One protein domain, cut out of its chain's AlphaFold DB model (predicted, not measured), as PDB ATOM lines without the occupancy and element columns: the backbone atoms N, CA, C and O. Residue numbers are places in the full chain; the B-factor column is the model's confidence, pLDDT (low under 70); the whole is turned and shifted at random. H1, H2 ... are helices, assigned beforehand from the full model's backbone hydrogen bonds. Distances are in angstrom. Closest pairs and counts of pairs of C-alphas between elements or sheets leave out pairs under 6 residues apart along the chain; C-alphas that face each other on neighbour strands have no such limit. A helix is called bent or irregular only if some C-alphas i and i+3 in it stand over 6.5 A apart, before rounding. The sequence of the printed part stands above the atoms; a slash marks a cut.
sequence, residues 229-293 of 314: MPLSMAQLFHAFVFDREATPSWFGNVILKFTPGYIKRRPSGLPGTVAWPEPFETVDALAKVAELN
ATOM      1  N   MET A 229      73.224  56.099  61.385       82.69
ATOM      2  CA  MET A 229      74.065  55.062  61.984       82.69
ATOM      3  C   MET A 229      73.433  54.463  63.254       82.69
ATOM      4  O   MET A 229      73.163  53.264  63.243       82.69
ATOM      5  N   PRO A 230      73.093  55.231  64.308       87.06
ATOM      6  CA  PRO A 230      72.441  54.680  65.488       87.06
ATOM      7  C   PRO A 230      71.052  54.126  65.175       87.06
ATOM      8  O   PRO A 230      70.688  53.106  65.745       87.06
ATOM      9  N   LEU A 231      70.298  54.712  64.237       86.69
ATOM     10  CA  LEU A 231      69.001  54.162  63.834       86.69
ATOM     11  C   LEU A 231      69.144  52.779  63.185       86.69
ATOM     12  O   LEU A 231      68.429  51.849  63.548       86.69
ATOM     13  N   SER A 232      70.090  52.620  62.255       86.56
ATOM     14  CA  SER A 232      70.343  51.319  61.625       86.56
ATOM     15  C   SER A 232      70.913  50.297  62.612       86.56
ATOM     16  O   SER A 232      70.529  49.132  62.567       86.56
ATOM     17  N   MET A 233      71.766  50.724  63.550       85.88
ATOM     18  CA  MET A 233      72.255  49.865  64.633       85.88
ATOM     19  C   MET A 233      71.142  49.464  65.601       85.88
ATOM     20  O   MET A 233      71.096  48.307  66.007       85.88
ATOM     21  N   ALA A 234      70.212  50.365  65.921       89.44
ATOM     22  CA  ALA A 234      69.053  50.060  66.751       89.44
ATOM     23  C   ALA A 234      68.130  49.047  66.064       89.44
ATOM     24  O   ALA A 234      67.703  48.091  66.700       89.44
ATOM     25  N   GLN A 235      67.875  49.198  64.760       90.25
ATOM     26  CA  GLN A 235      67.101  48.220  63.986       90.25
ATOM     27  C   GLN A 235      67.799  46.859  63.909       90.25
ATOM     28  O   GLN A 235      67.149  45.826  64.050       90.25
ATOM     29  N   LEU A 236      69.120  46.844  63.723       88.56
ATOM     30  CA  LEU A 236      69.900  45.609  63.699       88.56
ATOM     31  C   LEU A 236      69.923  44.925  65.075       88.56
ATOM     32  O   LEU A 236      69.832  43.703  65.150       88.56
ATOM     33  N   PHE A 237      70.001  45.701  66.158       89.12
ATOM     34  CA  PHE A 237      69.924  45.194  67.527       89.12
ATOM     35  C   PHE A 237      68.520  44.686  67.872       89.12
ATOM     36  O   PHE A 237      68.378  43.622  68.463       89.12
ATOM     37  N   HIS A 238      67.479  45.398  67.442       89.38
ATOM     38  CA  HIS A 238      66.095  44.954  67.567       89.38
ATOM     39  C   HIS A 238      65.883  43.619  66.847       89.38
ATOM     40  O   HIS A 238      65.354  42.683  67.435       89.38
ATOM     41  N   ALA A 239      66.350  43.496  65.601       89.38
ATOM     42  CA  ALA A 239      66.307  42.232  64.875       89.38
ATOM     43  C   ALA A 239      67.118  41.140  65.591       89.38
ATOM     44  O   ALA A 239      66.680  40.005  65.657       89.38
ATOM     45  N   PHE A 240      68.267  41.469  66.185       89.00
ATOM     46  CA  PHE A 240      69.072  40.494  66.926       89.00
ATOM     47  C   PHE A 240      68.343  39.922  68.149       89.00
ATOM     48  O   PHE A 240      68.496  38.736  68.432       89.00
ATOM     49  N   VAL A 241      67.560  40.745  68.853       88.06
ATOM     50  CA  VAL A 241      66.793  40.311  70.028       88.06
ATOM     51  C   VAL A 241      65.519  39.571  69.622       88.06
ATOM     52  O   VAL A 241      65.280  38.489  70.137       88.06
ATOM     53  N   PHE A 242      64.711  40.120  68.710       86.56
ATOM     54  CA  PHE A 242      63.378  39.579  68.407       86.56
ATOM     55  C   PHE A 242      63.346  38.584  67.234       86.56
ATOM     56  O   PHE A 242      62.590  37.622  67.286       86.56
ATOM     57  N   ASP A 243      64.186  38.771  66.210       85.44
ATOM     58  CA  ASP A 243      64.180  37.998  64.957       85.44
ATOM     59  C   ASP A 243      65.596  37.517  64.590       85.44
ATOM     60  O   ASP A 243      66.212  37.954  63.608       85.44
ATOM     61  N   ARG A 244      66.140  36.587  65.385       78.69
ATOM     62  CA  ARG A 244      67.526  36.103  65.232       78.69
ATOM     63  C   ARG A 244      67.841  35.619  63.816       78.69
ATOM     64  O   ARG A 244      68.933  35.886  63.312       78.69
ATOM     65  N   GLU A 245      66.897  34.942  63.162       80.12
ATOM     66  CA  GLU A 245      67.072  34.390  61.810       80.12
ATOM     67  C   GLU A 245      67.285  35.465  60.735       80.12
ATOM     68  O   GLU A 245      67.929  35.205  59.718       80.12
ATOM     69  N   ALA A 246      66.802  36.689  60.966       81.19
ATOM     70  CA  ALA A 246      66.984  37.809  60.050       81.19
ATOM     71  C   ALA A 246      68.367  38.472  60.187       81.19
ATOM     72  O   ALA A 246      68.760  39.270  59.328       81.19
ATOM     73  N   THR A 247      69.121  38.162  61.250       82.94
ATOM     74  CA  THR A 247      70.413  38.801  61.513       82.94
ATOM     75  C   THR A 247      71.604  38.044  60.929       82.94
ATOM     76  O   THR A 247      71.638  36.813  60.913       82.94
ATOM     77  N   PRO A 248      72.647  38.760  60.468       84.00
ATOM     78  CA  PRO A 248      73.884  38.117  60.056       84.00
ATOM     79  C   PRO A 248      74.549  37.409  61.244       84.00
ATOM     80  O   PRO A 248      74.806  38.034  62.274       84.00
ATOM     81  N   SER A 249      74.937  36.143  61.078       82.44
ATOM     82  CA  SER A 249      75.566  35.341  62.144       82.44
ATOM     83  C   SER A 249      76.830  35.979  62.736       82.44
ATOM     84  O   SER A 249      77.115  35.831  63.925       82.44
ATOM     85  N   TRP A 250      77.582  36.743  61.936       86.19
ATOM     86  CA  TRP A 250      78.766  37.462  62.408       86.19
ATOM     87  C   TRP A 250      78.430  38.523  63.464       86.19
ATOM     88  O   TRP A 250      79.216  38.721  64.386       86.19
ATOM     89  N   PHE A 251      77.277  39.188  63.354       88.19
ATOM     90  CA  PHE A 251      76.911  40.301  64.227       88.19
ATOM     91  C   PHE A 251      76.605  39.809  65.642       88.19
ATOM     92  O   PHE A 251      77.190  40.303  66.605       88.19
ATOM     93  N   GLY A 252      75.787  38.757  65.758       85.81
ATOM     94  CA  GLY A 252      75.499  38.117  67.042       85.81
ATOM     95  C   GLY A 252      76.762  37.578  67.718       85.81
ATOM     96  O   GLY A 252      77.002  37.847  68.892       85.81
ATOM     97  N   ASN A 253      77.639  36.912  66.957       86.75
ATOM     98  CA  ASN A 253      78.914  36.411  67.479       86.75
ATOM     99  C   ASN A 253      79.814  37.530  68.024       86.75
ATOM    100  O   ASN A 253      80.457  37.357  69.058       86.75
ATOM    101  N   VAL A 254      79.860  38.678  67.344       89.25
ATOM    102  CA  VAL A 254      80.624  39.849  67.792       89.25
ATOM    103  C   VAL A 254      80.037  40.412  69.087       89.25
ATOM    104  O   VAL A 254      80.777  40.559  70.059       89.25
ATOM    105  N   ILE A 255      78.726  40.656  69.144       87.62
ATOM    106  CA  ILE A 255      78.060  41.181  70.348       87.62
ATOM    107  C   ILE A 255      78.296  40.260  71.547       87.62
ATOM    108  O   ILE A 255      78.751  40.709  72.600       87.62
ATOM    109  N   LEU A 256      78.051  38.959  71.386       86.81
ATOM    110  CA  LEU A 256      78.196  37.981  72.465       86.81
ATOM    111  C   LEU A 256      79.657  37.809  72.901       86.81
ATOM    112  O   LEU A 256      79.936  37.539  74.070       86.81
ATOM    113  N   LYS A 257      80.619  38.019  71.993       86.81
ATOM    114  CA  LYS A 257      82.048  38.026  72.330       86.81
ATOM    115  C   LYS A 257      82.434  39.224  73.201       86.81
ATOM    116  O   LYS A 257      83.263  39.051  74.092       86.81
ATOM    117  N   PHE A 258      81.839  40.395  72.970       87.06
ATOM    118  CA  PHE A 258      82.096  41.620  73.739       87.06
ATOM    119  C   PHE A 258      81.224  41.770  74.995       87.06
ATOM    120  O   PHE A 258      81.418  42.711  75.760       87.06
ATOM    121  N   THR A 259      80.332  40.812  75.267       85.75
ATOM    122  CA  THR A 259      79.386  40.854  76.398       85.75
ATOM    123  C   THR A 259      79.663  39.790  77.489       85.75
ATOM    124  O   THR A 259      78.719  39.251  78.064       85.75
ATOM    125  N   PRO A 260      80.922  39.459  77.861       79.69
ATOM    126  CA  PRO A 260      81.183  38.430  78.879       79.69
ATOM    127  C   PRO A 260      80.772  38.868  80.298       79.69
ATOM    128  O   PRO A 260      80.633  38.039  81.199       79.69
ATOM    129  N   GLY A 261      80.604  40.179  80.516       80.50
ATOM    130  CA  GLY A 261      80.182  40.749  81.794       80.50
ATOM    131  C   GLY A 261      78.713  40.476  82.116       80.50
ATOM    132  O   GLY A 261      78.408  40.127  83.257       80.50
ATOM    133  N   TYR A 262      77.841  40.583  81.110       82.12
ATOM    134  CA  TYR A 262      76.387  40.464  81.258       82.12
ATOM    135  C   TYR A 262      75.881  39.058  80.930       82.12
ATOM    136  O   TYR A 262      75.065  38.516  81.667       82.12
ATOM    137  N   ILE A 263      76.412  38.434  79.876       83.88
ATOM    138  CA  ILE A 263      76.091  37.050  79.525       83.88
ATOM    139  C   ILE A 263      77.230  36.176  80.031       83.88
ATOM    140  O   ILE A 263      78.316  36.100  79.449       83.88
ATOM    141  N   LYS A 264      76.988  35.547  81.181       82.31
ATOM    142  CA  LYS A 264      77.978  34.705  81.843       82.31
ATOM    143  C   LYS A 264      78.173  33.421  81.046       82.31
ATOM    144  O   LYS A 264      77.240  32.655  80.818       82.31
ATOM    145  N   ARG A 265      79.419  33.172  80.643       80.62
ATOM    146  CA  ARG A 265      79.815  31.867  80.106       80.62
ATOM    147  C   ARG A 265      79.806  30.831  81.218       80.62
ATOM    148  O   ARG A 265      79.968  31.174  82.390       80.62
ATOM    149  N   ARG A 266      79.671  29.566  80.821       82.44
ATOM    150  CA  ARG A 266      79.728  28.435  81.740       82.44
ATOM    151  C   ARG A 266      81.009  28.510  82.591       82.44
ATOM    152  O   ARG A 266      82.102  28.547  82.019       82.44
ATOM    153  N   PRO A 267      80.899  28.539  83.928       84.31
ATOM    154  CA  PRO A 267      82.065  28.540  84.801       84.31
ATOM    155  C   PRO A 267      82.801  27.193  84.732       84.31
ATOM    156  O   PRO A 267      82.180  26.136  84.622       84.31
ATOM    157  N   SER A 268      84.134  27.224  84.815       80.38
ATOM    158  CA  SER A 268      85.009  26.053  84.628       80.38
ATOM    159  C   SER A 268      84.861  24.964  85.698       80.38
ATOM    160  O   SER A 268      85.259  23.829  85.458       80.38
ATOM    161  N   GLY A 269      84.280  25.286  86.858       82.56
ATOM    162  CA  GLY A 269      84.064  24.345  87.965       82.56
ATOM    163  C   GLY A 269      82.701  23.642  87.971       82.56
ATOM    164  O   GLY A 269      82.431  22.878  88.893       82.56
ATOM    165  N   LEU A 270      81.819  23.910  86.999       83.50
ATOM    166  CA  LEU A 270      80.454  23.379  87.020       83.50
ATOM    167  C   LEU A 270      80.381  21.962  86.413       83.50
ATOM    168  O   LEU A 270      80.701  21.810  85.225       83.50
ATOM    169  N   PRO A 271      79.889  20.944  87.153       86.44
ATOM    170  CA  PRO A 271      79.751  19.575  86.654       86.44
ATOM    171  C   PRO A 271      78.952  19.525  85.353       86.44
ATOM    172  O   PRO A 271      77.910  20.173  85.247       86.44
ATOM    173  N   GLY A 272      79.413  18.747  84.366       79.69
ATOM    174  CA  GLY A 272      78.786  18.625  83.037       79.69
ATOM    175  C   GLY A 272      77.310  18.203  83.049       79.69
ATOM    176  O   GLY A 272      76.610  18.407  82.066       79.69
ATOM    177  N   THR A 273      76.830  17.667  84.172       83.31
ATOM    178  CA  THR A 273      75.436  17.280  84.422       83.31
ATOM    179  C   THR A 273      74.492  18.463  84.646       83.31
ATOM    180  O   THR A 273      73.286  18.310  84.482       83.31
ATOM    181  N   VAL A 274      75.008  19.643  85.005       84.75
ATOM    182  CA  VAL A 274      74.200  20.854  85.189       84.75
ATOM    183  C   VAL A 274      74.123  21.614  83.869       84.75
ATOM    184  O   VAL A 274      75.154  22.029  83.326       84.75
ATOM    185  N   ALA A 275      72.906  21.807  83.358       83.00
ATOM    186  CA  ALA A 275      72.653  22.625  82.177       83.00
ATOM    187  C   ALA A 275      72.975  24.097  82.478       83.00
ATOM    188  O   ALA A 275      72.579  24.636  83.511       83.00
ATOM    189  N   TRP A 276      73.715  24.739  81.579       84.94
ATOM    190  CA  TRP A 276      74.014  26.168  81.638       84.94
ATOM    191  C   TRP A 276      73.535  26.793  80.329       84.94
ATOM    192  O   TRP A 276      73.872  26.227  79.287       84.94
ATOM    193  N   PRO A 277      72.787  27.910  80.361       85.94
ATOM    194  CA  PRO A 277      72.213  28.480  79.153       85.94
ATOM    195  C   PRO A 277      73.312  28.941  78.203       85.94
ATOM    196  O   PRO A 277      74.301  29.567  78.610       85.94
ATOM    197  N   GLU A 278      73.134  28.657  76.920       85.88
ATOM    198  CA  GLU A 278      74.011  29.224  75.913       85.88
ATOM    199  C   GLU A 278      73.783  30.742  75.782       85.88
ATOM    200  O   GLU A 278      72.694  31.262  76.061       85.88
ATOM    201  N   PRO A 279      74.798  31.499  75.327       85.50
ATOM    202  CA  PRO A 279      74.658  32.937  75.126       85.50
ATOM    203  C   PRO A 279      73.485  33.317  74.214       85.50
ATOM    204  O   PRO A 279      72.822  34.321  74.455       85.50
ATOM    205  N   PHE A 280      73.206  32.498  73.198       86.31
ATOM    206  CA  PHE A 280      72.075  32.696  72.294       86.31
ATOM    207  C   PHE A 280      70.732  32.342  72.940       86.31
ATOM    208  O   PHE A 280      69.777  33.094  72.775       86.31
ATOM    209  N   GLU A 281      70.665  31.271  73.732       88.00
ATOM    210  CA  GLU A 281      69.454  30.907  74.487       88.00
ATOM    211  C   GLU A 281      69.058  31.998  75.485       88.00
ATOM    212  O   GLU A 281      67.877  32.241  75.718       88.00
ATOM    213  N   THR A 282      70.046  32.702  76.042       87.44
ATOM    214  CA  THR A 282      69.811  33.839  76.942       87.44
ATOM    215  C   THR A 282      69.137  35.007  76.211       87.44
ATOM    216  O   THR A 282      68.245  35.647  76.765       87.44
ATOM    217  N   VAL A 283      69.534  35.283  74.963       88.12
ATOM    218  CA  VAL A 283      68.908  36.325  74.128       88.12
ATOM    219  C   VAL A 283      67.494  35.911  73.716       88.12
ATOM    220  O   VAL A 283      66.575  36.717  73.826       88.12
ATOM    221  N   ASP A 284      67.289  34.645  73.348       88.00
ATOM    222  CA  ASP A 284      65.957  34.121  73.019       88.00
ATOM    223  C   ASP A 284      65.016  34.168  74.241       88.00
ATOM    224  O   ASP A 284      63.829  34.475  74.121       88.00
ATOM    225  N   ALA A 285      65.535  33.891  75.442       87.12
ATOM    226  CA  ALA A 285      64.783  34.027  76.684       87.12
ATOM    227  C   ALA A 285      64.399  35.490  76.954       87.12
ATOM    228  O   ALA A 285      63.266  35.753  77.350       87.12
ATOM    229  N   LEU A 286      65.300  36.444  76.694       86.62
ATOM    230  CA  LEU A 286      65.009  37.875  76.813       86.62
ATOM    231  C   LEU A 286      63.888  38.308  75.858       86.62
ATOM    232  O   LEU A 286      62.991  39.044  76.268       86.62
ATOM    233  N   ALA A 287      63.908  37.818  74.618       87.50
ATOM    234  CA  ALA A 287      62.860  38.080  73.636       87.50
ATOM    235  C   ALA A 287      61.492  37.587  74.129       87.50
ATOM    236  O   ALA A 287      60.521  38.339  74.115       87.50
ATOM    237  N   LYS A 288      61.439  36.361  74.669       87.00
ATOM    238  CA  LYS A 288      60.219  35.786  75.259       87.00
ATOM    239  C   LYS A 288      59.729  36.579  76.468       87.00
ATOM    240  O   LYS A 288      58.535  36.797  76.611       87.00
ATOM    241  N   VAL A 289      60.631  37.022  77.341       87.19
ATOM    242  CA  VAL A 289      60.284  37.850  78.511       87.19
ATOM    243  C   VAL A 289      59.680  39.190  78.074       87.19
ATOM    244  O   VAL A 289      58.696  39.634  78.668       87.19
ATOM    245  N   ALA A 290      60.232  39.804  77.022       85.94
ATOM    246  CA  ALA A 290      59.702  41.032  76.439       85.94
ATOM    247  C   ALA A 290      58.331  40.814  75.773       85.94
ATOM    248  O   ALA A 290      57.422  41.607  75.994       85.94
ATOM    249  N   GLU A 291      58.149  39.722  75.025       85.00
ATOM    250  CA  GLU A 291      56.864  39.353  74.412       85.00
ATOM    251  C   GLU A 291      55.775  39.088  75.466       85.00
ATOM    252  O   GLU A 291      54.627  39.507  75.316       85.00
ATOM    253  N   LEU A 292      56.153  38.459  76.581       85.75
ATOM    254  CA  LEU A 292      55.276  38.192  77.721       85.75
ATOM    255  C   LEU A 292      54.994  39.440  78.584       85.75
ATOM    256  O   LEU A 292      54.258  39.328  79.565       85.75
ATOM    257  N   ASN A 293      55.553  40.614  78.241       78.75
ATOM    258  CA  ASN A 293      55.443  41.870  78.997       78.75
ATOM    259  C   ASN A 293      55.705  41.687  80.504       78.75
ATOM    260  O   ASN A 293      54.982  42.214  81.353       78.75
TER     261      ASN A 293
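This is residues 229 to 293 of the 314 residues of an uncharacterized protein of Trichophyton rubrum (strain ATCC MYA-4607 / CBS 118892) (UniProt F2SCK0). What shape do these coordinates make? Three short helices, each about perpendicular to the other two, form a loose body in which the last residues of H1 meet H3, while H2 comes near both with few contacts. From this body a long loop reaches out at one end, where residues 268 to 273 stick out, and residues 229 to 235 of H1 stick out at the opposite end. What are the parts, and how large is the whole? The printed part has 65 residues with three named helices, in the order H1, H2, H3, and no named strand, and its class is all helix. It is loose, with a radius of gyration of the C-alphas of 13.5 A, and elongated, spanning 42 by 27 by 20 A.

What does the first helix meet? H1, residues 229 to 242, and H3, residues 279 to 291, touch, and their lines stand about perpendicular, at 90 degrees. Their closest C-alphas are those of Phe 242 and Ala 287, 5.5 A apart. H1 touches H3 with residues 241 to 242 alone, and H3 touches H1 with residues 283 to 287 alone. Where does the second helix stand? H2, residues 249 to 258, is close to H1 but not clearly touching it: their closest C-alphas, those of Phe 240 and Gly 252, are 6.9 A apart, and their lines stand about perpendicular, at 84 degrees. H2 is also close to H3 but not clearly touching it: their closest C-alphas, those of Leu 256 and Pro 279, are 6.7 A apart, and their lines stand about perpendicular, at 82 degrees. What do the backbone N and O atoms show? In H1, H2 and H3 every O i to N i+4 pair is within hydrogen-bond range.

Where does the first helix run? H1 has 14 residues, the most of the three helices, and goes from the C-alpha of Met 229 at (74.065, 55.062, 61.984) to that of Phe 242 at (63.378, 39.579, 68.407). Its first and last C-alphas are 19.9 A apart. Which residues make the second helix? H2 has 10 residues, from Ser 249 to Phe 258, and measures 14.7 A from first to last C-alpha. It begins with the C-alpha of Ser 249 at (75.566, 35.341, 62.144). Where does the last helix end? H3 has 13 residues, from Pro 279 to Glu 291, and measures 18.9 A from first to last C-alpha, with C-alpha 291 at (56.864, 39.353, 74.412). No helix is bent or irregular.

How far does the printed part reach? The two C-alphas farthest apart are those of Met 229 and Thr 273, at 44.0 A, while the first and last printed C-alphas, those of Met 229 and Asn 293, are 28.5 A apart. Without residues 229 to 235 and 268 to 273, which stand free, the body has 52 residues, spans 30 by 27 by 17 A and has a radius of gyration of 11.3 A. Which links are long? The link from H1 to H2, with 6 residues between them, is short but not tight. The link from H2 to H3, residues 259 to 278, is long, with 20 residues, and its C-alphas lie 8 to 23 A from the mean of all C-alphas. Is anything missing or of low confidence? The printed part has no cut from residue 229 to residue 293. The mean pLDDT of the printed part is 85.3, and no printed residue is under 70.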